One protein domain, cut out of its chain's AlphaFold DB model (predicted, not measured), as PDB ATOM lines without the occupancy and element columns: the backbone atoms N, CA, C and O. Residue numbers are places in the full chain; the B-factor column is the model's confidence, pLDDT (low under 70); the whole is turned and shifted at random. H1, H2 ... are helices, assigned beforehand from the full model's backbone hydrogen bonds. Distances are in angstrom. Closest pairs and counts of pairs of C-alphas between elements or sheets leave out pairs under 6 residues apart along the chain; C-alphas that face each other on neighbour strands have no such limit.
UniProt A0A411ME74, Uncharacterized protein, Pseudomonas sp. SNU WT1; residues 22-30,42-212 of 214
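AT A GLANCE: This is residues 22 to 30 and 42 to 212 of the 214 residues of an uncharacterized protein of Pseudomonas sp. SNU WT1 (UniProt A0A411ME74). The longest helix, H9, runs beside H6, the helix in the middle of a rounded bundle, and H4, H5 and H7 also pack on H6. H2 bridges H4 and the early part of H9, H3 packs on H2 and H4, H10 folds back along H9 with the short H11 after it, and H1 and H8 sit near H9. The printed part has 180 residues with eleven named helices, H1 to H11 in chain order, and no named strand; its class is all helix. It is compact, with a radius of gyration of the C-alphas of 15.2 A and spans of 41 by 37 by 30 A.

HOW THE PARTS SIT: H9, residues 175 to 193, is the hub and touches five helices. One is H6, residues 119 to 134, at a shallow tilt of 23 degrees, the same way; their closest C-alphas, of Ser 130 and Leu 188, are 5.5 A apart. H7, residues 138 to 153, touches residues 185 to 193 of H9 alone, opposite ways at a steep tilt of 39 degrees, with the closest C-alphas, of Ala 142 and Ala 192, 4.3 A apart. H6 and H7 form a helical hairpin at a shallow tilt of 16 degrees; the closest C-alphas are those of Ala 133 and Arg 141, 4.9 A apart. H4, residues 75 to 91, touches H6 at a shallow tilt of 12 degrees, the same way, with the closest C-alphas, of Met 89 and Ser 131, 5.7 A apart; H4 and H9 are apart. H5, residues 101 to 111, makes hairpins with both H4 and H6. H5 touches residues 78 to 85 of H4 alone, at a shallow tilt of 31 degrees, with the closest C-alphas, of Leu 82 and Leu 102, 6.7 A apart. H5 touches residues 121 to 125 of H6 alone, at a tilt of 35.4 degrees, only just steep, with the closest C-alphas, of Ile 106 and Glu 121, 6.4 A apart. Together H4, H5, H6, H7 and H9 are an up and down bundle, each running against the one before it in the chain. H2, residues 43 to 51, touches H4 the same way at a shallow tilt of 17 degrees, the C-alphas of Phe 48 and Gly 83 being closest at 4.6 A; it also touches residues 176 to 180 of H9 alone, the C-alphas of Leu 49 and Ala 180 being closest at 6.9 A. H3, residues 58 to 65, touches H2 at 68 degrees, a steep tilt only just short of about perpendicular, with the closest C-alphas, of Ala 51 and Val 64, 6.0 A apart. H10, residues 198 to 205, forms a hairpin with H9, where the C-alphas of Gly 186 and Ala 200 are closest at 4.4 A. H11, residues 207 to 210, touches H9, the C-alphas of Arg 179 and Val 209 being closest at 4.8 A. H1, residues 22 to 27, and H8, residues 165 to 173, are each close to H9 but not clearly touching. From H1 to H10 every O i to N i+4 pair is within hydrogen-bond range; H11 is too short for such a pair.

IN THESE COORDINATES: H9 measures 26.7 A from first to last C-alpha, H4 23.9 A, H6 22.7 A, H7 22.6 A and H5 15.2 A. H9 begins at C-alpha 175, (5.979, -47.104, 38.973), and ends at C-alpha 193, (5.805, -37.613, 13.970). H1 begins at C-alpha 22, (-1.269, -49.843, 24.184).

THE WHOLE: The two C-alphas farthest apart, of Arg 71 and His 196, are 42.2 A apart. Residues 31 to 41 are not printed, and C-alphas 30 and 42 are 21.0 A apart across this cut, in the link from H1 to H2. The link from H7 to H8, with 11 residues, is long. The mean pLDDT of the printed part is 92.2, and no printed residue is under 70.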
ATOM      1  N   GLN A  22      -0.929 -48.887  23.127       93.88
ATOM      2  CA  GLN A  22      -1.269 -49.843  24.184       93.88
ATOM      3  C   GLN A  22      -0.098 -50.776  24.485       93.88
ATOM      4  O   GLN A  22       0.167 -51.071  25.642       93.88
ATOM      5  N   TRP A  23       0.655 -51.179  23.458       94.69
ATOM      6  CA  TRP A  23       1.850 -52.007  23.626       94.69
ATOM      7  C   TRP A  23       2.855 -51.392  24.612       94.69
ATOM      8  O   TRP A  23       3.472 -52.123  25.379       94.69
ATOM      9  N   ALA A  24       3.004 -50.063  24.628       95.75
ATOM     10  CA  ALA A  24       3.941 -49.377  25.511       95.75
ATOM     11  C   ALA A  24       3.433 -49.370  26.955       95.75
ATOM     12  O   ALA A  24       4.209 -49.576  27.886       95.75
ATOM     13  N   ILE A  25       2.123 -49.184  27.139       95.56
ATOM     14  CA  ILE A  25       1.470 -49.259  28.451       95.56
ATOM     15  C   ILE A  25       1.578 -50.680  29.010       95.56
ATOM     16  O   ILE A  25       2.017 -50.869  30.142       95.56
ATOM     17  N   GLU A  26       1.257 -51.691  28.205       95.50
ATOM     18  CA  GLU A  26       1.384 -53.093  28.604       95.50
ATOM     19  C   GLU A  26       2.834 -53.459  28.922       95.50
ATOM     20  O   GLU A  26       3.090 -54.186  29.884       95.50
ATOM     21  N   ARG A  27       3.807 -52.917  28.176       95.00
ATOM     22  CA  ARG A  27       5.240 -53.134  28.419       95.00
ATOM     23  C   ARG A  27       5.652 -52.786  29.843       95.00
ATOM     24  O   ARG A  27       6.360 -53.572  30.467       95.00
ATOM     25  N   VAL A  28       5.144 -51.686  30.380       95.75
ATOM     26  CA  VAL A  28       5.480 -51.240  31.737       95.75
ATOM     27  C   VAL A  28       4.564 -51.813  32.825       95.75
ATOM     28  O   VAL A  28       4.592 -51.347  33.957       95.75
ATOM     29  N   GLY A  29       3.765 -52.839  32.513       93.69
ATOM     30  CA  GLY A  29       2.889 -53.511  33.481       93.69
ATOM     31  C   GLY A  29       1.445 -53.007  33.498       93.69
ATOM     32  O   GLY A  29       0.699 -53.342  34.415       93.69
ATOM     33  N   GLY A  30       1.036 -52.242  32.485       94.56
ATOM     34  CA  GLY A  30      -0.352 -51.846  32.280       94.56
ATOM     35  C   GLY A  30      -0.798 -50.655  33.132       94.56
ATOM     36  O   GLY A  30      -0.029 -50.058  33.889       94.56
ATOM     37  N   ASP A  42      11.549 -43.468  45.539       88.56
ATOM     38  CA  ASP A  42      12.686 -43.464  46.467       88.56
ATOM     39  C   ASP A  42      13.735 -42.404  46.089       88.56
ATOM     40  O   ASP A  42      13.658 -41.781  45.031       88.56
ATOM     41  N   ASP A  43      14.695 -42.157  46.983       86.25
ATOM     42  CA  ASP A  43      15.644 -41.047  46.842       86.25
ATOM     43  C   ASP A  43      16.531 -41.167  45.590       86.25
ATOM     44  O   ASP A  43      16.828 -40.156  44.942       86.25
ATOM     45  N   ASP A  44      16.936 -42.384  45.225       85.75
ATOM     46  CA  ASP A  44      17.786 -42.624  44.055       85.75
ATOM     47  C   ASP A  44      16.984 -42.481  42.757       85.75
ATOM     48  O   ASP A  44      17.429 -41.832  41.803       85.75
ATOM     49  N   GLU A  45      15.762 -43.013  42.739       90.81
ATOM     50  CA  GLU A  45      14.808 -42.810  41.654       90.81
ATOM     51  C   GLU A  45      14.457 -41.339  41.475       90.81
ATOM     52  O   GLU A  45      14.459 -40.852  40.348       90.81
ATOM     53  N   GLN A  46      14.189 -40.609  42.559       91.81
ATOM     54  CA  GLN A  46      13.849 -39.190  42.513       91.81
ATOM     55  C   GLN A  46      14.931 -38.406  41.768       91.81
ATOM     56  O   GLN A  46      14.616 -37.617  40.878       91.81
ATOM     57  N   ARG A  47      16.210 -38.646  42.081       89.00
ATOM     58  CA  ARG A  47      17.330 -37.977  41.403       89.00
ATOM     59  C   ARG A  47      17.418 -38.360  39.930       89.00
ATOM     60  O   ARG A  47      17.634 -37.486  39.089       89.00
ATOM     61  N   PHE A  48      17.230 -39.637  39.601       93.56
ATOM     62  CA  PHE A  48      17.208 -40.085  38.208       93.56
ATOM     63  C   PHE A  48      16.062 -39.433  37.420       93.56
ATOM     64  O   PHE A  48      16.277 -38.937  36.317       93.56
ATOM     65  N   LEU A  49      14.863 -39.363  38.000       93.56
ATOM     66  CA  LEU A  49      13.681 -38.733  37.403       93.56
ATOM     67  C   LEU A  49      13.862 -37.222  37.224       93.56
ATOM     68  O   LEU A  49      13.500 -36.675  36.187       93.56
ATOM     69  N   GLU A  50      14.470 -36.544  38.195       91.50
ATOM     70  CA  GLU A  50      14.838 -35.130  38.071       91.50
ATOM     71  C   GLU A  50      15.808 -34.897  36.905       91.50
ATOM     72  O   GLU A  50      15.655 -33.938  36.145       91.50
ATOM     73  N   ALA A  51      16.767 -35.804  36.719       91.75
ATOM     74  CA  ALA A  51      17.732 -35.750  35.627       91.75
ATOM     75  C   ALA A  51      17.113 -36.000  34.237       91.75
ATOM     76  O   ALA A  51      17.713 -35.657  33.216       91.75
ATOM     77  N   LEU A  52      15.910 -36.574  34.200       93.25
ATOM     78  CA  LEU A  52      15.116 -36.820  32.999       93.25
ATOM     79  C   LEU A  52      14.204 -35.646  32.609       93.25
ATOM     80  O   LEU A  52      13.655 -35.644  31.506       93.25
ATOM     81  N   SER A  53      14.042 -34.638  33.474       88.62
ATOM     82  CA  SER A  53      13.164 -33.502  33.183       88.62
ATOM     83  C   SER A  53      13.580 -32.799  31.887       88.62
ATOM     84  O   SER A  53      14.744 -32.453  31.675       88.62
ATOM     85  N   LEU A  54      12.601 -32.553  31.014       83.69
ATOM     86  CA  LEU A  54      12.811 -31.821  29.762       83.69
ATOM     87  C   LEU A  54      12.944 -30.306  29.989       83.69
ATOM     88  O   LEU A  54      13.350 -29.587  29.076       83.69
ATOM     89  N   ASN A  55      12.583 -29.813  31.178       84.62
ATOM     90  CA  ASN A  55      12.660 -28.399  31.537       84.62
ATOM     91  C   ASN A  55      13.094 -28.218  33.007       84.62
ATOM     92  O   ASN A  55      12.312 -27.747  33.837       84.62
ATOM     93  N   PRO A  56      14.335 -28.601  33.351       84.94
ATOM     94  CA  PRO A  56      14.792 -28.626  34.731       84.94
ATOM     95  C   PRO A  56      14.925 -27.214  35.313       84.94
ATOM     96  O   PRO A  56      15.465 -26.299  34.685       84.94
ATOM     97  N   THR A  57      14.500 -27.043  36.565       87.94
ATOM     98  CA  THR A  57      14.727 -25.797  37.313       87.94
ATOM     99  C   THR A  57      16.217 -25.623  37.662       87.94
ATOM    100  O   THR A  57      16.967 -26.604  37.681       87.94
ATOM    101  N   PRO A  58      16.686 -24.403  38.001       88.19
ATOM    102  CA  PRO A  58      18.073 -24.195  38.424       88.19
ATOM    103  C   PRO A  58      18.493 -25.062  39.619       88.19
ATOM    104  O   PRO A  58      19.618 -25.552  39.646       88.19
ATOM    105  N   SER A  59      17.586 -25.308  40.572       88.31
ATOM    106  CA  SER A  59      17.881 -26.146  41.740       88.31
ATOM    107  C   SER A  59      17.984 -27.631  41.384       88.31
ATOM    108  O   SER A  59      18.818 -28.328  41.952       88.31
ATOM    109  N   VAL A  60      17.187 -28.114  40.423       87.31
ATOM    110  CA  VAL A  60      17.339 -29.466  39.858       87.31
ATOM    111  C   VAL A  60      18.685 -29.590  39.146       87.31
ATOM    112  O   VAL A  60      19.426 -30.534  39.398       87.31
ATOM    113  N   ARG A  61      19.045 -28.603  38.313       87.25
ATOM    114  CA  ARG A  61      20.336 -28.575  37.609       87.25
ATOM    115  C   ARG A  61      21.514 -28.667  38.582       87.25
ATOM    116  O   ARG A  61      22.424 -29.451  38.345       87.25
ATOM    117  N   GLU A  62      21.497 -27.893  39.665       86.94
ATOM    118  CA  GLU A  62      22.555 -27.922  40.682       86.94
ATOM    119  C   GLU A  62      22.670 -29.294  41.359       86.94
ATOM    120  O   GLU A  62      23.773 -29.823  41.483       86.94
ATOM    121  N   ARG A  63      21.539 -29.908  41.734       85.25
ATOM    122  CA  ARG A  63      21.528 -31.243  42.353       85.25
ATOM    123  C   ARG A  63      22.051 -32.330  41.418       85.25
ATOM    124  O   ARG A  63      22.860 -33.148  41.838       85.25
ATOM    125  N   VAL A  64      21.608 -32.336  40.161       85.56
ATOM    126  CA  VAL A  64      21.975 -33.377  39.187       85.56
ATOM    127  C   VAL A  64      23.437 -33.261  38.746       85.56
ATOM    128  O   VAL A  64      24.079 -34.277  38.492       85.56
ATOM    129  N   LEU A  65      23.984 -32.042  38.668       84.81
ATOM    130  CA  LEU A  65      25.379 -31.806  38.267       84.81
ATOM    131  C   LEU A  65      26.393 -31.940  39.410       84.81
ATOM    132  O   LEU A  65      27.596 -31.911  39.148       84.81
ATOM    133  N   ASN A  66      25.936 -32.107  40.651       85.81
ATOM    134  CA  ASN A  66      26.796 -32.352  41.806       85.81
ATOM    135  C   ASN A  66      26.458 -33.689  42.498       85.81
ATOM    136  O   ASN A  66      26.108 -33.691  43.682       85.81
ATOM    137  N   PRO A  67      26.506 -34.829  41.777       77.75
ATOM    138  CA  PRO A  67      26.182 -36.115  42.367       77.75
ATOM    139  C   PRO A  67      27.309 -36.614  43.277       77.75
ATOM    140  O   PRO A  67      28.479 -36.244  43.142       77.75
ATOM    141  N   GLU A  68      26.959 -37.538  44.168       80.06
ATOM    142  CA  GLU A  68      27.953 -38.361  44.849       80.06
ATOM    143  C   GLU A  68      28.749 -39.184  43.825       80.06
ATOM    144  O   GLU A  68      28.216 -39.663  42.823       80.06
ATOM    145  N   ILE A  69      30.054 -39.338  44.061       79.19
ATOM    146  CA  ILE A  69      30.926 -40.077  43.144       79.19
ATOM    147  C   ILE A  69      30.584 -41.568  43.225       79.19
ATOM    148  O   ILE A  69      30.973 -42.244  44.177       79.19
ATOM    149  N   CYS A  70      29.949 -42.092  42.178       90.00
ATOM    150  CA  CYS A  70      29.588 -43.501  42.074       90.00
ATOM    151  C   CYS A  70      30.536 -44.250  41.127       90.00
ATOM    152  O   CYS A  70      30.603 -43.949  39.934       90.00
ATOM    153  N   ARG A  71      31.313 -45.206  41.657       88.56
ATOM    154  CA  ARG A  71      32.364 -45.926  40.898       88.56
ATOM    155  C   ARG A  71      32.034 -47.385  40.571       88.56
ATOM    156  O   ARG A  71      32.782 -47.993  39.809       88.56
ATOM    157  N   SER A  72      30.987 -47.960  41.161       91.00
ATOM    158  CA  SER A  72      30.537 -49.321  40.852       91.00
ATOM    159  C   SER A  72      29.572 -49.337  39.659       91.00
ATOM    160  O   SER A  72      29.204 -48.303  39.102       91.00
ATOM    161  N   MET A  73      29.201 -50.546  39.235       89.56
ATOM    162  CA  MET A  73      28.277 -50.804  38.124       89.56
ATOM    163  C   MET A  73      26.971 -51.458  38.612       89.56
ATOM    164  O   MET A  73      26.313 -52.165  37.856       89.56
ATOM    165  N   ASP A  74      26.633 -51.272  39.891       90.44
ATOM    166  CA  ASP A  74      25.369 -51.731  40.473       90.44
ATOM    167  C   ASP A  74      24.193 -50.806  40.103       90.44
ATOM    168  O   ASP A  74      24.371 -49.776  39.450       90.44
ATOM    169  N   GLU A  75      22.981 -51.196  40.509       87.94
ATOM    170  CA  GLU A  75      21.735 -50.475  40.212       87.94
ATOM    171  C   GLU A  75      21.747 -49.031  40.740       87.94
ATOM    172  O   GLU A  75      21.345 -48.112  40.027       87.94
ATOM    173  N   HIS A  76      22.270 -48.815  41.950       91.56
ATOM    174  CA  HIS A  76      22.389 -47.481  42.537       91.56
ATOM    175  C   HIS A  76      23.293 -46.588  41.677       91.56
ATOM    176  O   HIS A  76      22.896 -45.498  41.257       91.56
ATOM    177  N   CYS A  77      24.488 -47.069  41.320       93.06
ATOM    178  CA  CYS A  77      25.371 -46.300  40.452       93.06
ATOM    179  C   CYS A  77      24.838 -46.138  39.031       93.06
ATOM    180  O   CYS A  77      25.139 -45.120  38.406       93.06
ATOM    181  N   ALA A  78      24.047 -47.082  38.519       93.75
ATOM    182  CA  ALA A  78      23.363 -46.911  37.243       93.75
ATOM    183  C   ALA A  78      22.416 -45.705  37.298       93.75
ATOM    184  O   ALA A  78      22.513 -44.835  36.434       93.75
ATOM    185  N   LEU A  79      21.583 -45.583  38.339       94.31
ATOM    186  CA  LEU A  79      20.696 -44.427  38.528       94.31
ATOM    187  C   LEU A  79      21.482 -43.109  38.598       94.31
ATOM    188  O   LEU A  79      21.150 -42.150  37.901       94.31
ATOM    189  N   VAL A  80      22.572 -43.057  39.367       93.19
ATOM    190  CA  VAL A  80      23.373 -41.829  39.513       93.19
ATOM    191  C   VAL A  80      24.091 -41.453  38.211       93.19
ATOM    192  O   VAL A  80      23.923 -40.347  37.687       93.19
ATOM    193  N   ASN A  81      24.890 -42.369  37.659       93.88
ATOM    194  CA  ASN A  81      25.759 -42.077  36.520       93.88
ATOM    195  C   ASN A  81      24.968 -41.913  35.220       93.88
ATOM    196  O   ASN A  81      25.274 -41.022  34.420       93.88
ATOM    197  N   LEU A  82      23.944 -42.746  34.998       95.31
ATOM    198  CA  LEU A  82      23.089 -42.620  33.821       95.31
ATOM    199  C   LEU A  82      22.107 -41.457  33.954       95.31
ATOM    200  O   LEU A  82      21.834 -40.811  32.948       95.31
ATOM    201  N   GLY A  83      21.654 -41.118  35.165       94.50
ATOM    202  CA  GLY A  83      20.905 -39.887  35.416       94.50
ATOM    203  C   GLY A  83      21.699 -38.657  34.978       94.50
ATOM    204  O   GLY A  83      21.256 -37.906  34.109       94.50
ATOM    205  N   MET A  84      22.930 -38.500  35.475       92.44
ATOM    206  CA  MET A  84      23.806 -37.392  35.072       92.44
ATOM    207  C   MET A  84      24.051 -37.373  33.554       92.44
ATOM    208  O   MET A  84      23.991 -36.313  32.925       92.44
ATOM    209  N   LEU A  85      24.294 -38.537  32.937       93.94
ATOM    210  CA  LEU A  85      24.451 -38.639  31.485       93.94
ATOM    211  C   LEU A  85      23.191 -38.184  30.738       93.94
ATOM    212  O   LEU A  85      23.305 -37.424  29.778       93.94
ATOM    213  N   ASN A  86      22.006 -38.619  31.172       95.12
ATOM    214  CA  ASN A  86      20.728 -38.243  30.570       95.12
ATOM    215  C   ASN A  86      20.527 -36.728  30.615       95.12
ATOM    216  O   ASN A  86      20.240 -36.124  29.583       95.12
ATOM    217  N   PHE A  87      20.778 -36.115  31.772       93.56
ATOM    218  CA  PHE A  87      20.689 -34.669  31.940       93.56
ATOM    219  C   PHE A  87      21.603 -33.925  30.963       93.56
ATOM    220  O   PHE A  87      21.171 -33.017  30.255       93.56
ATOM    221  N   MET A  88      22.862 -34.359  30.853       91.75
ATOM    222  CA  MET A  88      23.815 -33.778  29.907       91.75
ATOM    223  C   MET A  88      23.391 -33.978  28.441       91.75
ATOM    224  O   MET A  88      23.576 -33.080  27.620       91.75
ATOM    225  N   MET A  89      22.815 -35.136  28.095       94.00
ATOM    226  CA  MET A  89      22.309 -35.430  26.748       94.00
ATOM    227  C   MET A  89      21.084 -34.591  26.366       94.00
ATOM    228  O   MET A  89      20.925 -34.285  25.180       94.00
ATOM    229  N   LEU A  90      20.236 -34.236  27.334       90.62
ATOM    230  CA  LEU A  90      19.078 -33.361  27.139       90.62
ATOM    231  C   LEU A  90      19.489 -31.883  27.045       90.62
ATOM    232  O   LEU A  90      18.986 -31.175  26.176       90.62
ATOM    233  N   ASP A  91      20.426 -31.428  27.884       87.94
ATOM    234  CA  ASP A  91      20.900 -30.033  27.910       87.94
ATOM    235  C   ASP A  91      21.788 -29.684  26.705       87.94
ATOM    236  O   ASP A  91      21.689 -28.598  26.136       87.94
ATOM    237  N   MET A  92      22.653 -30.615  26.285       85.06
ATOM    238  CA  MET A  92      23.576 -30.430  25.161       85.06
ATOM    239  C   MET A  92      23.501 -31.611  24.183       85.06
ATOM    240  O   MET A  92      24.404 -32.464  24.166       85.06
ATOM    241  N   PRO A  93      22.452 -31.665  23.336       82.94
ATOM    242  CA  PRO A  93      22.280 -32.739  22.370       82.94
ATOM    243  C   PRO A  93      23.516 -32.950  21.488       82.94
ATOM    244  O   PRO A  93      24.122 -31.996  21.000       82.94
ATOM    245  N   GLY A  94      23.922 -34.208  21.297       74.19
ATOM    246  CA  GLY A  94      25.062 -34.579  20.445       74.19
ATOM    247  C   GLY A  94      26.440 -34.567  21.108       74.19
ATOM    248  O   GLY A  94      27.289 -35.378  20.741       74.19
ATOM    249  N   LYS A  95      26.675 -33.712  22.113       85.19
ATOM    250  CA  LYS A  95      27.982 -33.646  22.797       85.19
ATOM    251  C   LYS A  95      28.237 -34.872  23.674       85.19
ATOM    252  O   LYS A  95      29.365 -35.346  23.759       85.19
ATOM    253  N   PHE A  96      27.183 -35.372  24.316       86.88
ATOM    254  CA  PHE A  96      27.275 -36.441  25.312       86.88
ATOM    255  C   PHE A  96      26.671 -37.769  24.852       86.88
ATOM    256  O   PHE A  96      26.965 -38.809  25.432       86.88
ATOM    257  N   SER A  97      25.902 -37.776  23.759       81.69
ATOM    258  CA  SER A  97      25.292 -38.994  23.211       81.69
ATOM    259  C   SER A  97      26.300 -39.990  22.624       81.69
ATOM    260  O   SER A  97      25.927 -41.100  22.249       81.69
ATOM    261  N   THR A  98      27.569 -39.608  22.491       82.31
ATOM    262  CA  THR A  98      28.668 -40.469  22.023       82.31
ATOM    263  C   THR A  98      29.486 -41.063  23.167       82.31
ATOM    264  O   THR A  98      30.334 -41.916  22.912       82.31
ATOM    265  N   LEU A  99      29.240 -40.656  24.419       86.69
ATOM    266  CA  LEU A  99      29.931 -41.232  25.567       86.69
ATOM    267  C   LEU A  99      29.565 -42.711  25.729       86.69
ATOM    268  O   LEU A  99      28.394 -43.086  25.687       86.69
ATOM    269  N   GLY A 100      30.579 -43.540  25.976       91.62
ATOM    270  CA  GLY A 100      30.429 -44.985  26.166       91.62
ATOM    271  C   GLY A 100      29.881 -45.394  27.536       91.62
ATOM    272  O   GLY A 100      29.853 -46.583  27.833       91.62
ATOM    273  N   THR A 101      29.469 -44.450  28.387       93.44
ATOM    274  CA  THR A 101      28.984 -44.744  29.746       93.44
ATOM    275  C   THR A 101      27.738 -45.626  29.721       93.44
ATOM    276  O   THR A 101      27.711 -46.643  30.407       93.44
ATOM    277  N   LEU A 102      26.740 -45.307  28.887       95.88
ATOM    278  CA  LEU A 102      25.561 -46.166  28.717       95.88
ATOM    279  C   LEU A 102      25.953 -47.560  28.213       95.88
ATOM    280  O   LEU A 102      25.503 -48.570  28.748       95.88
ATOM    281  N   ASP A 103      26.837 -47.614  27.216       96.62
ATOM    282  CA  ASP A 103      27.302 -48.877  26.641       96.62
ATOM    283  C   ASP A 103      28.040 -49.726  27.693       96.62
ATOM    284  O   ASP A 103      27.894 -50.945  27.717       96.62
ATOM    285  N   ALA A 104      28.781 -49.097  28.613       95.88
ATOM    286  CA  ALA A 104      29.444 -49.777  29.719       95.88
ATOM    287  C   ALA A 104      28.443 -50.430  30.685       95.88
ATOM    288  O   ALA A 104      28.644 -51.590  31.045       95.88
ATOM    289  N   TYR A 105      27.361 -49.739  31.066       96.25
ATOM    290  CA  TYR A 105      26.307 -50.309  31.919       96.25
ATOM    291  C   TYR A 105      25.563 -51.452  31.223       96.25
ATOM    292  O   TYR A 105      25.458 -52.544  31.781       96.25
ATOM    293  N   ILE A 106      25.174 -51.267  29.956       96.12
ATOM    294  CA  ILE A 106      24.540 -52.325  29.155       96.12
ATOM    295  C   ILE A 106      25.450 -53.557  29.056       96.12
ATOM    296  O   ILE A 106      24.996 -54.691  29.221       96.12
ATOM    297  N   ASN A 107      26.741 -53.360  28.783       96.25
ATOM    298  CA  ASN A 107      27.699 -54.459  28.674       96.25
ATOM    299  C   ASN A 107      27.943 -55.139  30.023       96.25
ATOM    300  O   ASN A 107      28.056 -56.366  30.068       96.25
ATOM    301  N   HIS A 108      27.981 -54.379  31.118       95.12
ATOM    302  CA  HIS A 108      28.076 -54.940  32.459       95.12
ATOM    303  C   HIS A 108      26.858 -55.818  32.773       95.12
ATOM    304  O   HIS A 108      27.038 -56.990  33.106       95.12
ATOM    305  N   TRP A 109      25.638 -55.318  32.560       94.19
ATOM    306  CA  TRP A 109      24.403 -56.090  32.724       94.19
ATOM    307  C   TRP A 109      24.419 -57.388  31.894       94.19
ATOM    308  O   TRP A 109      24.194 -58.480  32.427       94.19
ATOM    309  N   LYS A 110      24.803 -57.310  30.612       94.44
ATOM    310  CA  LYS A 110      24.965 -58.495  29.746       94.44
ATOM    311  C   LYS A 110      25.998 -59.482  30.295       94.44
ATOM    312  O   LYS A 110      25.754 -60.686  30.275       94.44
ATOM    313  N   SER A 111      27.127 -58.994  30.818       93.44
ATOM    314  CA  SER A 111      28.190 -59.840  31.389       93.44
ATOM    315  C   SER A 111      27.741 -60.625  32.626       93.44
ATOM    316  O   SER A 111      28.253 -61.712  32.880       93.44
ATOM    317  N   GLN A 112      26.739 -60.118  33.351       89.31
ATOM    318  CA  GLN A 112      26.108 -60.799  34.485       89.31
ATOM    319  C   GLN A 112      25.005 -61.785  34.051       89.31
ATOM    320  O   GLN A 112      24.228 -62.270  34.878       89.31
ATOM    321  N   GLY A 113      24.920 -62.095  32.753       86.88
ATOM    322  CA  GLY A 113      23.915 -62.989  32.180       86.88
ATOM    323  C   GLY A 113      22.567 -62.320  31.923       86.88
ATOM    324  O   GLY A 113      21.579 -63.029  31.764       86.88
ATOM    325  N   GLY A 114      22.505 -60.985  31.917       85.38
ATOM    326  CA  GLY A 114      21.266 -60.246  31.678       85.38
ATOM    327  C   GLY A 114      20.220 -60.430  32.781       85.38
ATOM    328  O   GLY A 114      19.024 -60.447  32.504       85.38
ATOM    329  N   LYS A 115      20.662 -60.630  34.028       84.56
ATOM    330  CA  LYS A 115      19.771 -60.808  35.180       84.56
ATOM    331  C   LYS A 115      19.144 -59.479  35.601       84.56
ATOM    332  O   LYS A 115      19.809 -58.449  35.584       84.56
ATOM    333  N   GLY A 116      17.892 -59.534  36.052       90.19
ATOM    334  CA  GLY A 116      17.133 -58.348  36.456       90.19
ATOM    335  C   GLY A 116      16.613 -57.541  35.265       90.19
ATOM    336  O   GLY A 116      16.794 -57.926  34.110       90.19
ATOM    337  N   CYS A 117      15.938 -56.428  35.554       95.06
ATOM    338  CA  CYS A 117      15.382 -55.560  34.522       95.06
ATOM    339  C   CYS A 117      16.323 -54.387  34.204       95.06
ATOM    340  O   CYS A 117      16.563 -53.580  35.101       95.06
ATOM    341  N   PRO A 118      16.794 -54.217  32.955       96.19
ATOM    342  CA  PRO A 118      17.643 -53.090  32.568       96.19
ATOM    343  C   PRO A 118      16.810 -51.843  32.216       96.19
ATOM    344  O   PRO A 118      16.961 -51.239  31.151       96.19
ATOM    345  N   ALA A 119      15.841 -51.491  33.068       96.69
ATOM    346  CA  ALA A 119      14.919 -50.386  32.799       96.69
ATOM    347  C   ALA A 119      15.639 -49.030  32.764       96.69
ATOM    348  O   ALA A 119      15.302 -48.179  31.941       96.69
ATOM    349  N   VAL A 120      16.641 -48.839  33.629       97.06
ATOM    350  CA  VAL A 120      17.449 -47.611  33.687       97.06
ATOM    351  C   VAL A 120      18.211 -47.428  32.374       97.06
ATOM    352  O   VAL A 120      18.140 -46.364  31.758       97.06
ATOM    353  N   GLU A 121      18.877 -48.481  31.900       97.69
ATOM    354  CA  GLU A 121      19.616 -48.484  30.642       97.69
ATOM    355  C   GLU A 121      18.698 -48.259  29.440       97.69
ATOM    356  O   GLU A 121      19.040 -47.490  28.542       97.69
ATOM    357  N   GLU A 122      17.520 -48.886  29.419       97.69
ATOM    358  CA  GLU A 122      16.546 -48.691  28.347       97.69
ATOM    359  C   GLU A 122      16.043 -47.235  28.300       97.69
ATOM    360  O   GLU A 122      15.998 -46.624  27.228       97.69
ATOM    361  N   ILE A 123      15.701 -46.643  29.448       97.88
ATOM    362  CA  ILE A 123      15.277 -45.236  29.516       97.88
ATOM    363  C   ILE A 123      16.417 -44.319  29.059       97.88
ATOM    364  O   ILE A 123      16.204 -43.406  28.261       97.88
ATOM    365  N   SER A 124      17.652 -44.587  29.477       97.81
ATOM    366  CA  SER A 124      18.819 -43.851  28.988       97.81
ATOM    367  C   SER A 124      19.060 -44.023  27.490       97.81
ATOM    368  O   SER A 124      19.487 -43.074  26.826       97.81
ATOM    369  N   ALA A 125      18.749 -45.186  26.921       97.69
ATOM    370  CA  ALA A 125      18.787 -45.390  25.479       97.69
ATOM    371  C   ALA A 125      17.727 -44.538  24.756       97.69
ATOM    372  O   ALA A 125      18.035 -43.964  23.709       97.69
ATOM    373  N   LEU A 126      16.517 -44.378  25.317       97.06
ATOM    374  CA  LEU A 126      15.494 -43.458  24.788       97.06
ATOM    375  C   LEU A 126      15.990 -42.007  24.784       97.06
ATOM    376  O   LEU A 126      15.826 -41.288  23.790       97.06
ATOM    377  N   VAL A 127      16.623 -41.573  25.879       97.00
ATOM    378  CA  VAL A 127      17.200 -40.224  25.980       97.00
ATOM    379  C   VAL A 127      18.326 -40.045  24.966       97.00
ATOM    380  O   VAL A 127      18.344 -39.043  24.252       97.00
ATOM    381  N   ARG A 128      19.227 -41.027  24.832       97.19
ATOM    382  CA  ARG A 128      20.308 -41.007  23.834       97.19
ATOM    383  C   ARG A 128      19.762 -40.893  22.414       97.19
ATOM    384  O   ARG A 128      20.246 -40.054  21.658       97.19
ATOM    385  N   ALA A 129      18.745 -41.678  22.063       96.94
ATOM    386  CA  ALA A 129      18.103 -41.625  20.752       96.94
ATOM    387  C   ALA A 129      17.464 -40.255  20.477       96.94
ATOM    388  O   ALA A 129      17.655 -39.675  19.407       96.94
ATOM    389  N   SER A 130      16.762 -39.701  21.467       95.88
ATOM    390  CA  SER A 130      16.167 -38.363  21.372       95.88
ATOM    391  C   SER A 130      17.244 -37.286  21.199       95.88
ATOM    392  O   SER A 130      17.147 -36.444  20.309       95.88
ATOM    393  N   SER A 131      18.315 -37.355  21.996       96.00
ATOM    394  CA  SER A 131      19.478 -36.462  21.920       96.00
ATOM    395  C   SER A 131      20.144 -36.515  20.544       96.00
ATOM    396  O   SER A 131      20.419 -35.478  19.947       96.00
ATOM    397  N   GLN A 132      20.334 -37.715  19.988       95.62
ATOM    398  CA  GLN A 132      20.901 -37.897  18.651       95.62
ATOM    399  C   GLN A 132      20.000 -37.298  17.568       95.62
ATOM    400  O   GLN A 132      20.490 -36.570  16.703       95.62
ATOM    401  N   ALA A 133      18.687 -37.534  17.632       95.56
ATOM    402  CA  ALA A 133      17.736 -36.963  16.681       95.56
ATOM    403  C   ALA A 133      17.743 -35.425  16.713       95.56
ATOM    404  O   ALA A 133      17.674 -34.779  15.667       95.56
ATOM    405  N   LEU A 134      17.883 -34.821  17.895       94.00
ATOM    406  CA  LEU A 134      17.932 -33.366  18.065       94.00
ATOM    407  C   LEU A 134      19.155 -32.702  17.415       94.00
ATOM    408  O   LEU A 134      19.079 -31.514  17.098       94.00
ATOM    409  N   THR A 135      20.238 -33.444  17.154       94.06
ATOM    410  CA  THR A 135      21.403 -32.919  16.412       94.06
ATOM    411  C   THR A 135      21.107 -32.667  14.932       94.06
ATOM    412  O   THR A 135      21.798 -31.888  14.282       94.06
ATOM    413  N   LEU A 136      20.055 -33.299  14.410       94.75
ATOM    414  CA  LEU A 136      19.587 -33.170  13.035       94.75
ATOM    415  C   LEU A 136      18.484 -32.108  12.934       94.75
ATOM    416  O   LEU A 136      17.924 -31.663  13.943       94.75
ATOM    417  N   GLN A 137      18.118 -31.722  11.711       93.19
ATOM    418  CA  GLN A 137      17.045 -30.757  11.444       93.19
ATOM    419  C   GLN A 137      15.997 -31.322  10.477       93.19
ATOM    420  O   GLN A 137      16.266 -32.259   9.727       93.19
ATOM    421  N   GLY A 138      14.788 -30.746  10.513       92.31
ATOM    422  CA  GLY A 138      13.698 -31.061   9.582       92.31
ATOM    423  C   GLY A 138      13.410 -32.560   9.444       92.31
ATOM    424  O   GLY A 138      13.311 -33.283  10.437       92.31
ATOM    425  N   ASP A 139      13.310 -33.023   8.200       95.19
ATOM    426  CA  ASP A 139      12.965 -34.408   7.868       95.19
ATOM    427  C   ASP A 139      14.027 -35.423   8.308       95.19
ATOM    428  O   ASP A 139      13.715 -36.588   8.549       95.19
ATOM    429  N   GLU A 140      15.294 -35.019   8.431       96.62
ATOM    430  CA  GLU A 140      16.355 -35.915   8.905       96.62
ATOM    431  C   GLU A 140      16.175 -36.257  10.381       96.62
ATOM    432  O   GLU A 140      16.286 -37.423  10.763       96.62
ATOM    433  N   ARG A 141      15.808 -35.258  11.194       96.06
ATOM    434  CA  ARG A 141      15.437 -35.458  12.600       96.06
ATOM    435  C   ARG A 141      14.260 -36.419  12.719       96.06
ATOM    436  O   ARG A 141      14.348 -37.376  13.484       96.06
ATOM    437  N   ALA A 142      13.193 -36.181  11.956       96.75
ATOM    438  CA  ALA A 142      11.994 -37.013  11.994       96.75
ATOM    439  C   ALA A 142      12.298 -38.465  11.595       96.75
ATOM    440  O   ALA A 142      11.918 -39.397  12.303       96.75
ATOM    441  N   ARG A 143      13.061 -38.674  10.512       97.38
ATOM    442  CA  ARG A 143      13.478 -40.015  10.073       97.38
ATOM    443  C   ARG A 143      14.349 -40.723  11.108       97.38
ATOM    444  O   ARG A 143      14.097 -41.891  11.387       97.38
ATOM    445  N   SER A 144      15.329 -40.032  11.689       97.31
ATOM    446  CA  SER A 144      16.194 -40.592  12.736       97.31
ATOM    447  C   SER A 144      15.391 -41.003  13.976       97.31
ATOM    448  O   SER A 144      15.481 -42.143  14.431       97.31
ATOM    449  N   ALA A 145      14.510 -40.122  14.461       97.81
ATOM    450  CA  ALA A 145      13.630 -40.419  15.587       97.81
ATOM    451  C   ALA A 145      12.666 -41.579  15.287       97.81
ATOM    452  O   ALA A 145      12.469 -42.442  16.137       97.81
ATOM    453  N   GLN A 146      12.105 -41.654  14.074       98.00
ATOM    454  CA  GLN A 146      11.221 -42.750  13.666       98.00
ATOM    455  C   GLN A 146      11.960 -44.094  13.580       98.00
ATOM    456  O   GLN A 146      11.422 -45.128  13.987       98.00
ATOM    457  N   GLN A 147      13.195 -44.095  13.070       97.75
ATOM    458  CA  GLN A 147      14.047 -45.285  13.044       97.75
ATOM    459  C   GLN A 147      14.341 -45.776  14.462       97.75
ATOM    460  O   GLN A 147      14.157 -46.959  14.740       97.75
ATOM    461  N   ALA A 148      14.722 -44.871  15.367       97.56
ATOM    462  CA  ALA A 148      14.944 -45.212  16.766       97.56
ATOM    463  C   ALA A 148      13.659 -45.717  17.441       97.56
ATOM    464  O   ALA A 148      13.668 -46.777  18.058       97.56
ATOM    465  N   PHE A 149      12.530 -45.025  17.266       97.69
ATOM    466  CA  PHE A 149      11.240 -45.436  17.830       97.69
ATOM    467  C   PHE A 149      10.845 -46.855  17.402       97.69
ATOM    468  O   PHE A 149      10.371 -47.635  18.221       97.69
ATOM    469  N   THR A 150      11.100 -47.221  16.145       96.69
ATOM    470  CA  THR A 150      10.826 -48.576  15.635       96.69
ATOM    471  C   THR A 150      11.627 -49.645  16.390       96.69
ATOM    472  O   THR A 150      11.117 -50.739  16.624       96.69
ATOM    473  N   GLN A 151      12.852 -49.331  16.825       97.19
ATOM    474  CA  GLN A 151      13.655 -50.237  17.657       97.19
ATOM    475  C   GLN A 151      13.047 -50.395  19.053       97.19
ATOM    476  O   GLN A 151      12.955 -51.511  19.550       97.19
ATOM    477  N   PHE A 152      12.555 -49.311  19.658       96.94
ATOM    478  CA  PHE A 152      11.848 -49.386  20.942       96.94
ATOM    479  C   PHE A 152      10.493 -50.082  20.837       96.94
ATOM    480  O   PHE A 152      10.048 -50.686  21.803       96.94
ATOM    481  N   GLN A 153       9.833 -50.042  19.680       95.75
ATOM    482  CA  GLN A 153       8.586 -50.769  19.458       95.75
ATOM    483  C   GLN A 153       8.796 -52.288  19.349       95.75
ATOM    484  O   GLN A 153       7.850 -53.049  19.569       95.75
ATOM    485  N   ALA A 154      10.017 -52.748  19.052       94.94
ATOM    486  CA  ALA A 154      10.330 -54.171  18.991       94.94
ATOM    487  C   ALA A 154       9.956 -54.894  20.305       94.94
ATOM    488  O   ALA A 154       9.936 -54.267  21.374       94.94
ATOM    489  N   PRO A 155       9.631 -56.202  20.257       92.25
ATOM    490  CA  PRO A 155       9.368 -56.986  21.461       92.25
ATOM    491  C   PRO A 155      10.521 -56.860  22.462       92.25
ATOM    492  O   PRO A 155      11.681 -57.052  22.108       92.25
ATOM    493  N   GLY A 156      10.199 -56.506  23.703       91.31
ATOM    494  CA  GLY A 156      11.170 -56.292  24.771       91.31
ATOM    495  C   GLY A 156      12.001 -55.005  24.682       91.31
ATOM    496  O   GLY A 156      12.902 -54.842  25.502       91.31
ATOM    497  N   GLY A 157      11.706 -54.091  23.754       94.44
ATOM    498  CA  GLY A 157      12.443 -52.832  23.614       94.44
ATOM    499  C   GLY A 157      13.812 -52.994  22.944       94.44
ATOM    500  O   GLY A 157      14.081 -54.017  22.311       94.44
ATOM    501  N   VAL A 158      14.696 -52.000  23.072       95.69
ATOM    502  CA  VAL A 158      16.014 -52.023  22.403       95.69
ATOM    503  C   VAL A 158      16.965 -53.051  23.023       95.69
ATOM    504  O   VAL A 158      17.827 -53.598  22.332       95.69
ATOM    505  N   LEU A 159      16.787 -53.368  24.308       94.31
ATOM    506  CA  LEU A 159      17.526 -54.439  24.981       94.31
ATOM    507  C   LEU A 159      16.853 -55.816  24.868       94.31
ATOM    508  O   LEU A 159      17.455 -56.815  25.261       94.31
ATOM    509  N   GLY A 160      15.641 -55.889  24.306       94.12
ATOM    510  CA  GLY A 160      14.939 -57.140  23.998       94.12
ATOM    511  C   GLY A 160      14.392 -57.903  25.209       94.12
ATOM    512  O   GLY A 160      14.025 -59.068  25.070       94.12
ATOM    513  N   VAL A 161      14.330 -57.281  26.390       94.50
ATOM    514  CA  VAL A 161      13.951 -57.951  27.649       94.50
ATOM    515  C   VAL A 161      12.858 -57.245  28.451       94.50
ATOM    516  O   VAL A 161      12.378 -57.817  29.422       94.50
ATOM    517  N   LEU A 162      12.400 -56.051  28.061       95.06
ATOM    518  CA  LEU A 162      11.402 -55.306  28.846       95.06
ATOM    519  C   LEU A 162      10.039 -56.000  28.992       95.06
ATOM    520  O   LEU A 162       9.272 -55.662  29.891       95.06
ATOM    521  N   ASP A 163       9.726 -56.967  28.131       93.62
ATOM    522  CA  ASP A 163       8.484 -57.736  28.220       93.62
ATOM    523  C   ASP A 163       8.603 -58.946  29.180       93.62
ATOM    524  O   ASP A 163       7.635 -59.687  29.347       93.62
ATOM    525  N   SER A 164       9.754 -59.138  29.845       94.56
ATOM    526  CA  SER A 164       9.991 -60.222  30.810       94.56
ATOM    527  C   SER A 164       9.226 -60.049  32.128       94.56
ATOM    528  O   SER A 164       8.845 -58.942  32.518       94.56
ATOM    529  N   ALA A 165       9.040 -61.153  32.862       94.12
ATOM    530  CA  ALA A 165       8.387 -61.145  34.172       94.12
ATOM    531  C   ALA A 165       9.181 -60.336  35.215       94.12
ATOM    532  O   ALA A 165       8.592 -59.654  36.059       94.12
ATOM    533  N   GLU A 166      10.510 -60.366  35.129       94.81
ATOM    534  CA  GLU A 166      11.411 -59.567  35.954       94.81
ATOM    535  C   GLU A 166      11.164 -58.074  35.731       94.81
ATOM    536  O   GLU A 166      11.058 -57.323  36.698       94.81
ATOM    537  N   CYS A 167      10.991 -57.646  34.476       96.56
ATOM    538  CA  CYS A 167      10.682 -56.255  34.163       96.56
ATOM    539  C   CYS A 167       9.267 -55.842  34.562       96.56
ATOM    540  O   CYS A 167       9.087 -54.738  35.074       96.56
ATOM    541  N   LYS A 168       8.266 -56.723  34.437       95.50
ATOM    542  CA  LYS A 168       6.931 -56.438  34.996       95.50
ATOM    543  C   LYS A 168       6.998 -56.226  36.507       95.50
ATOM    544  O   LYS A 168       6.451 -55.253  37.013       95.50
ATOM    545  N   THR A 169       7.709 -57.105  37.209       96.19
ATOM    546  CA  THR A 169       7.902 -57.004  38.664       96.19
ATOM    547  C   THR A 169       8.652 -55.727  39.030       96.19
ATOM    548  O   THR A 169       8.263 -55.035  39.968       96.19
ATOM    549  N   TYR A 170       9.687 -55.376  38.261       96.00
ATOM    550  CA  TYR A 170      10.418 -54.127  38.428       96.00
ATOM    551  C   TYR A 170       9.482 -52.921  38.339       96.00
ATOM    552  O   TYR A 170       9.416 -52.146  39.282       96.00
ATOM    553  N   PHE A 171       8.691 -52.784  37.273       96.62
ATOM    554  CA  PHE A 171       7.807 -51.625  37.118       96.62
ATOM    555  C   PHE A 171       6.668 -51.581  38.139       96.62
ATOM    556  O   PHE A 171       6.313 -50.496  38.595       96.62
ATOM    557  N   VAL A 172       6.155 -52.736  38.576       95.50
ATOM    558  CA  VAL A 172       5.239 -52.803  39.726       95.50
ATOM    559  C   VAL A 172       5.907 -52.248  40.978       95.50
ATOM    560  O   VAL A 172       5.285 -51.492  41.712       95.50
ATOM    561  N   ASN A 173       7.180 -52.553  41.223       94.75
ATOM    562  CA  ASN A 173       7.904 -52.012  42.370       94.75
ATOM    563  C   ASN A 173       8.351 -50.558  42.165       94.75
ATOM    564  O   ASN A 173       8.514 -49.845  43.150       94.75
ATOM    565  N   LYS A 174       8.501 -50.106  40.918       95.06
ATOM    566  CA  LYS A 174       9.095 -48.821  40.529       95.06
ATOM    567  C   LYS A 174       8.195 -48.071  39.518       95.06
ATOM    568  O   LYS A 174       8.576 -47.859  38.362       95.06
ATOM    569  N   PRO A 175       6.975 -47.650  39.903       95.38
ATOM    570  CA  PRO A 175       5.979 -47.104  38.973       95.38
ATOM    571  C   PRO A 175       6.395 -45.753  38.380       95.38
ATOM    572  O   PRO A 175       5.993 -45.400  37.271       95.38
ATOM    573  N   PHE A 176       7.239 -44.988  39.074       95.00
ATOM    574  CA  PHE A 176       7.777 -43.737  38.542       95.00
ATOM    575  C   PHE A 176       8.733 -43.972  37.364       95.00
ATOM    576  O   PHE A 176       8.705 -43.205  36.403       95.00
ATOM    577  N   MET A 177       9.471 -45.086  37.363       96.25
ATOM    578  CA  MET A 177      10.305 -45.499  36.229       96.25
ATOM    579  C   MET A 177       9.457 -45.900  35.016       96.25
ATOM    580  O   MET A 177       9.795 -45.553  33.885       96.25
ATOM    581  N   ALA A 178       8.308 -46.549  35.236       96.56
ATOM    582  CA  ALA A 178       7.334 -46.823  34.174       96.56
ATOM    583  C   ALA A 178       6.817 -45.525  33.531       96.56
ATOM    584  O   ALA A 178       6.788 -45.390  32.306       96.56
ATOM    585  N   ARG A 179       6.455 -44.539  34.359       95.50
ATOM    586  CA  ARG A 179       6.002 -43.216  33.902       95.50
ATOM    587  C   ARG A 179       7.095 -42.489  33.116       95.50
ATOM    588  O   ARG A 179       6.802 -41.932  32.061       95.50
ATOM    589  N   ALA A 180       8.341 -42.543  33.584       95.50
ATOM    590  CA  ALA A 180       9.492 -41.959  32.902       95.50
ATOM    591  C   ALA A 180       9.769 -42.608  31.539       95.50
ATOM    592  O   ALA A 180       9.978 -41.902  30.552       95.50
ATOM    593  N   TYR A 181       9.695 -43.938  31.454       96.94
ATOM    594  CA  TYR A 181       9.800 -44.651  30.182       96.94
ATOM    595  C   TYR A 181       8.751 -44.158  29.177       96.94
ATOM    596  O   TYR A 181       9.097 -43.771  28.061       96.94
ATOM    597  N   LEU A 182       7.478 -44.089  29.583       96.81
ATOM    598  CA  LEU A 182       6.400 -43.605  28.714       96.81
ATOM    599  C   LEU A 182       6.559 -42.127  28.336       96.81
ATOM    600  O   LEU A 182       6.274 -41.760  27.197       96.81
ATOM    601  N   ALA A 183       7.040 -41.291  29.259       95.19
ATOM    602  CA  ALA A 183       7.319 -39.878  29.017       95.19
ATOM    603  C   ALA A 183       8.343 -39.697  27.888       95.19
ATOM    604  O   ALA A 183       8.075 -38.997  26.907       95.19
ATOM    605  N   HIS A 184       9.492 -40.370  27.987       96.06
ATOM    606  CA  HIS A 184      10.555 -40.262  26.987       96.06
ATOM    607  C   HIS A 184      10.236 -40.989  25.685       96.06
ATOM    608  O   HIS A 184      10.634 -40.522  24.618       96.06
ATOM    609  N   LEU A 185       9.461 -42.073  25.735       96.88
ATOM    610  CA  LEU A 185       8.933 -42.705  24.532       96.88
ATOM    611  C   LEU A 185       7.975 -41.762  23.789       96.88
ATOM    612  O   LEU A 185       8.086 -41.602  22.574       96.88
ATOM    613  N   GLY A 186       7.073 -41.094  24.516       95.31
ATOM    614  CA  GLY A 186       6.190 -40.068  23.965       95.31
ATOM    615  C   GLY A 186       6.968 -38.889  23.379       95.31
ATOM    616  O   GLY A 186       6.652 -38.430  22.283       95.31
ATOM    617  N   TYR A 187       8.032 -38.443  24.050       94.69
ATOM    618  CA  TYR A 187       8.914 -37.395  23.536       94.69
ATOM    619  C   TYR A 187       9.613 -37.800  22.228       94.69
ATOM    620  O   TYR A 187       9.555 -37.057  21.247       94.69
ATOM    621  N   LEU A 188      10.202 -38.999  22.167       96.38
ATOM    622  CA  LEU A 188      10.816 -39.529  20.944       96.38
ATOM    623  C   LEU A 188       9.794 -39.631  19.802       96.38
ATOM    624  O   LEU A 188      10.089 -39.278  18.660       96.38
ATOM    625  N   LEU A 189       8.568 -40.053  20.113       95.94
ATOM    626  CA  LEU A 189       7.479 -40.137  19.146       95.94
ATOM    627  C   LEU A 189       7.047 -38.757  18.628       95.94
ATOM    628  O   LEU A 189       6.773 -38.607  17.438       95.94
ATOM    629  N   ALA A 190       7.055 -37.730  19.484       94.94
ATOM    630  CA  ALA A 190       6.821 -36.347  19.069       94.94
ATOM    631  C   ALA A 190       7.928 -35.833  18.134       94.94
ATOM    632  O   ALA A 190       7.640 -35.077  17.205       94.94
ATOM    633  N   LEU A 191       9.182 -36.255  18.329       95.38
ATOM    634  CA  LEU A 191      10.271 -35.955  17.393       95.38
ATOM    635  C   LEU A 191      10.088 -36.681  16.051       95.38
ATOM    636  O   LEU A 191      10.376 -36.099  15.008       95.38
ATOM    637  N   ALA A 192       9.588 -37.919  16.073       96.06
ATOM    638  CA  ALA A 192       9.375 -38.744  14.883       96.06
ATOM    639  C   ALA A 192       8.198 -38.267  14.014       96.06
ATOM    640  O   ALA A 192       8.308 -38.204  12.793       96.06
ATOM    641  N   GLN A 193       7.073 -37.922  14.644       94.50
ATOM    642  CA  GLN A 193       5.805 -37.613  13.970       94.50
ATOM    643  C   GLN A 193       5.454 -36.113  13.982       94.50
ATOM    644  O   GLN A 193       4.478 -35.688  13.363       94.50
ATOM    645  N   GLY A 194       6.241 -35.295  14.686       89.38
ATOM    646  CA  GLY A 194       6.034 -33.858  14.837       89.38
ATOM    647  C   GLY A 194       5.092 -33.475  15.985       89.38
ATOM    648  O   GLY A 194       4.435 -34.303  16.616       89.38
ATOM    649  N   LYS A 195       4.983 -32.160  16.231       80.75
ATOM    650  CA  LYS A 195       4.242 -31.560  17.365       80.75
ATOM    651  C   LYS A 195       2.744 -31.890  17.434       80.75
ATOM    652  O   LYS A 195       2.113 -31.629  18.451       80.75
ATOM    653  N   HIS A 196       2.167 -32.403  16.348       84.31
ATOM    654  CA  HIS A 196       0.756 -32.791  16.258       84.31
ATOM    655  C   HIS A 196       0.559 -34.311  16.312       84.31
ATOM    656  O   HIS A 196      -0.522 -34.801  15.990       84.31
ATOM    657  N   SER A 197       1.590 -35.060  16.712       89.50
ATOM    658  CA  SER A 197       1.495 -36.499  16.925       89.50
ATOM    659  C   SER A 197       0.434 -36.823  17.970       89.50
ATOM    660  O   SER A 197       0.578 -36.542  19.159       89.50
ATOM    661  N   ALA A 198      -0.634 -37.453  17.499       88.00
ATOM    662  CA  ALA A 198      -1.746 -37.908  18.312       88.00
ATOM    663  C   ALA A 198      -1.310 -38.962  19.349       88.00
ATOM    664  O   ALA A 198      -1.727 -38.915  20.503       88.00
ATOM    665  N   GLN A 199      -0.412 -39.865  18.949       91.56
ATOM    666  CA  GLN A 199       0.129 -40.927  19.797       91.56
ATOM    667  C   GLN A 199       1.051 -40.370  20.888       91.56
ATOM    668  O   GLN A 199       0.931 -40.745  22.055       91.56
ATOM    669  N   ALA A 200       1.938 -39.433  20.533       92.19
ATOM    670  CA  ALA A 200       2.796 -38.763  21.505       92.19
ATOM    671  C   ALA A 200       1.972 -37.926  22.489       92.19
ATOM    672  O   ALA A 200       2.205 -37.981  23.698       92.19
ATOM    673  N   ALA A 201       0.975 -37.191  21.982       89.56
ATOM    674  CA  ALA A 201       0.060 -36.416  22.809       89.56
ATOM    675  C   ALA A 201      -0.701 -37.324  23.780       89.56
ATOM    676  O   ALA A 201      -0.771 -37.005  24.960       89.56
ATOM    677  N   TYR A 202      -1.192 -38.481  23.325       91.44
ATOM    678  CA  TYR A 202      -1.844 -39.450  24.202       91.44
ATOM    679  C   TYR A 202      -0.920 -39.875  25.352       91.44
ATOM    680  O   TYR A 202      -1.270 -39.642  26.507       91.44
ATOM    681  N   LEU A 203       0.279 -40.396  25.054       92.19
ATOM    682  CA  LEU A 203       1.226 -40.866  26.078       92.19
ATOM    683  C   LEU A 203       1.609 -39.770  27.080       92.19
ATOM    684  O   LEU A 203       1.585 -39.999  28.285       92.19
ATOM    685  N   THR A 204       1.929 -38.572  26.590       89.81
ATOM    686  CA  THR A 204       2.367 -37.445  27.430       89.81
ATOM    687  C   THR A 204       1.223 -36.762  28.185       89.81
ATOM    688  O   THR A 204       1.468 -36.089  29.184       89.81
ATOM    689  N   SER A 205      -0.028 -36.956  27.750       88.12
ATOM    690  CA  SER A 205      -1.228 -36.452  28.435       88.12
ATOM    691  C   SER A 205      -1.747 -37.366  29.543       88.12
ATOM    692  O   SER A 205      -2.591 -36.931  30.330       88.12
ATOM    693  N   LEU A 206      -1.260 -38.612  29.633       89.25
ATOM    694  CA  LEU A 206      -1.613 -39.508  30.732       89.25
ATOM    695  C   LEU A 206      -1.259 -38.814  32.059       89.25
ATOM    696  O   LEU A 206      -0.101 -38.431  32.232       89.25
ATOM    697  N   PRO A 207      -2.200 -38.658  33.013       85.75
ATOM    698  CA  PRO A 207      -1.959 -37.873  34.227       85.75
ATOM    699  C   PRO A 207      -0.702 -38.297  34.998       85.75
ATOM    700  O   PRO A 207       0.060 -37.448  35.455       85.75
ATOM    701  N   ALA A 208      -0.458 -39.607  35.072       85.56
ATOM    702  CA  ALA A 208       0.713 -40.204  35.708       85.56
ATOM    703  C   ALA A 208       2.034 -39.917  34.965       85.56
ATOM    704  O   ALA A 208       3.090 -39.837  35.579       85.56
ATOM    705  N   VAL A 209       2.000 -39.763  33.642       87.88
ATOM    706  CA  VAL A 209       3.186 -39.426  32.834       87.88
ATOM    707  C   VAL A 209       3.462 -37.927  32.913       87.88
ATOM    708  O   VAL A 209       4.601 -37.504  33.106       87.88
ATOM    709  N   LEU A 210       2.406 -37.114  32.849       82.62
ATOM    710  CA  LEU A 210       2.492 -35.660  32.930       82.62
ATOM    711  C   LEU A 210       3.121 -35.178  34.246       82.62
ATOM    712  O   LEU A 210       3.740 -34.118  34.266       82.62
ATOM    713  N   SER A 211       2.989 -35.930  35.344       76.31
ATOM    714  CA  SER A 211       3.635 -35.581  36.614       76.31
ATOM    715  C   SER A 211       5.161 -35.704  36.589       76.31
ATOM    716  O   SER A 211       5.803 -35.066  37.413       76.31
ATOM    717  N   ILE A 212       5.735 -36.493  35.669       78.31
ATOM    718  CA  ILE A 212       7.193 -36.669  35.522       78.31
ATOM    719  C   ILE A 212       7.806 -35.620  34.586       78.31
ATOM    720  O   ILE A 212       8.956 -35.239  34.751       78.31
TER     721      ILE A 212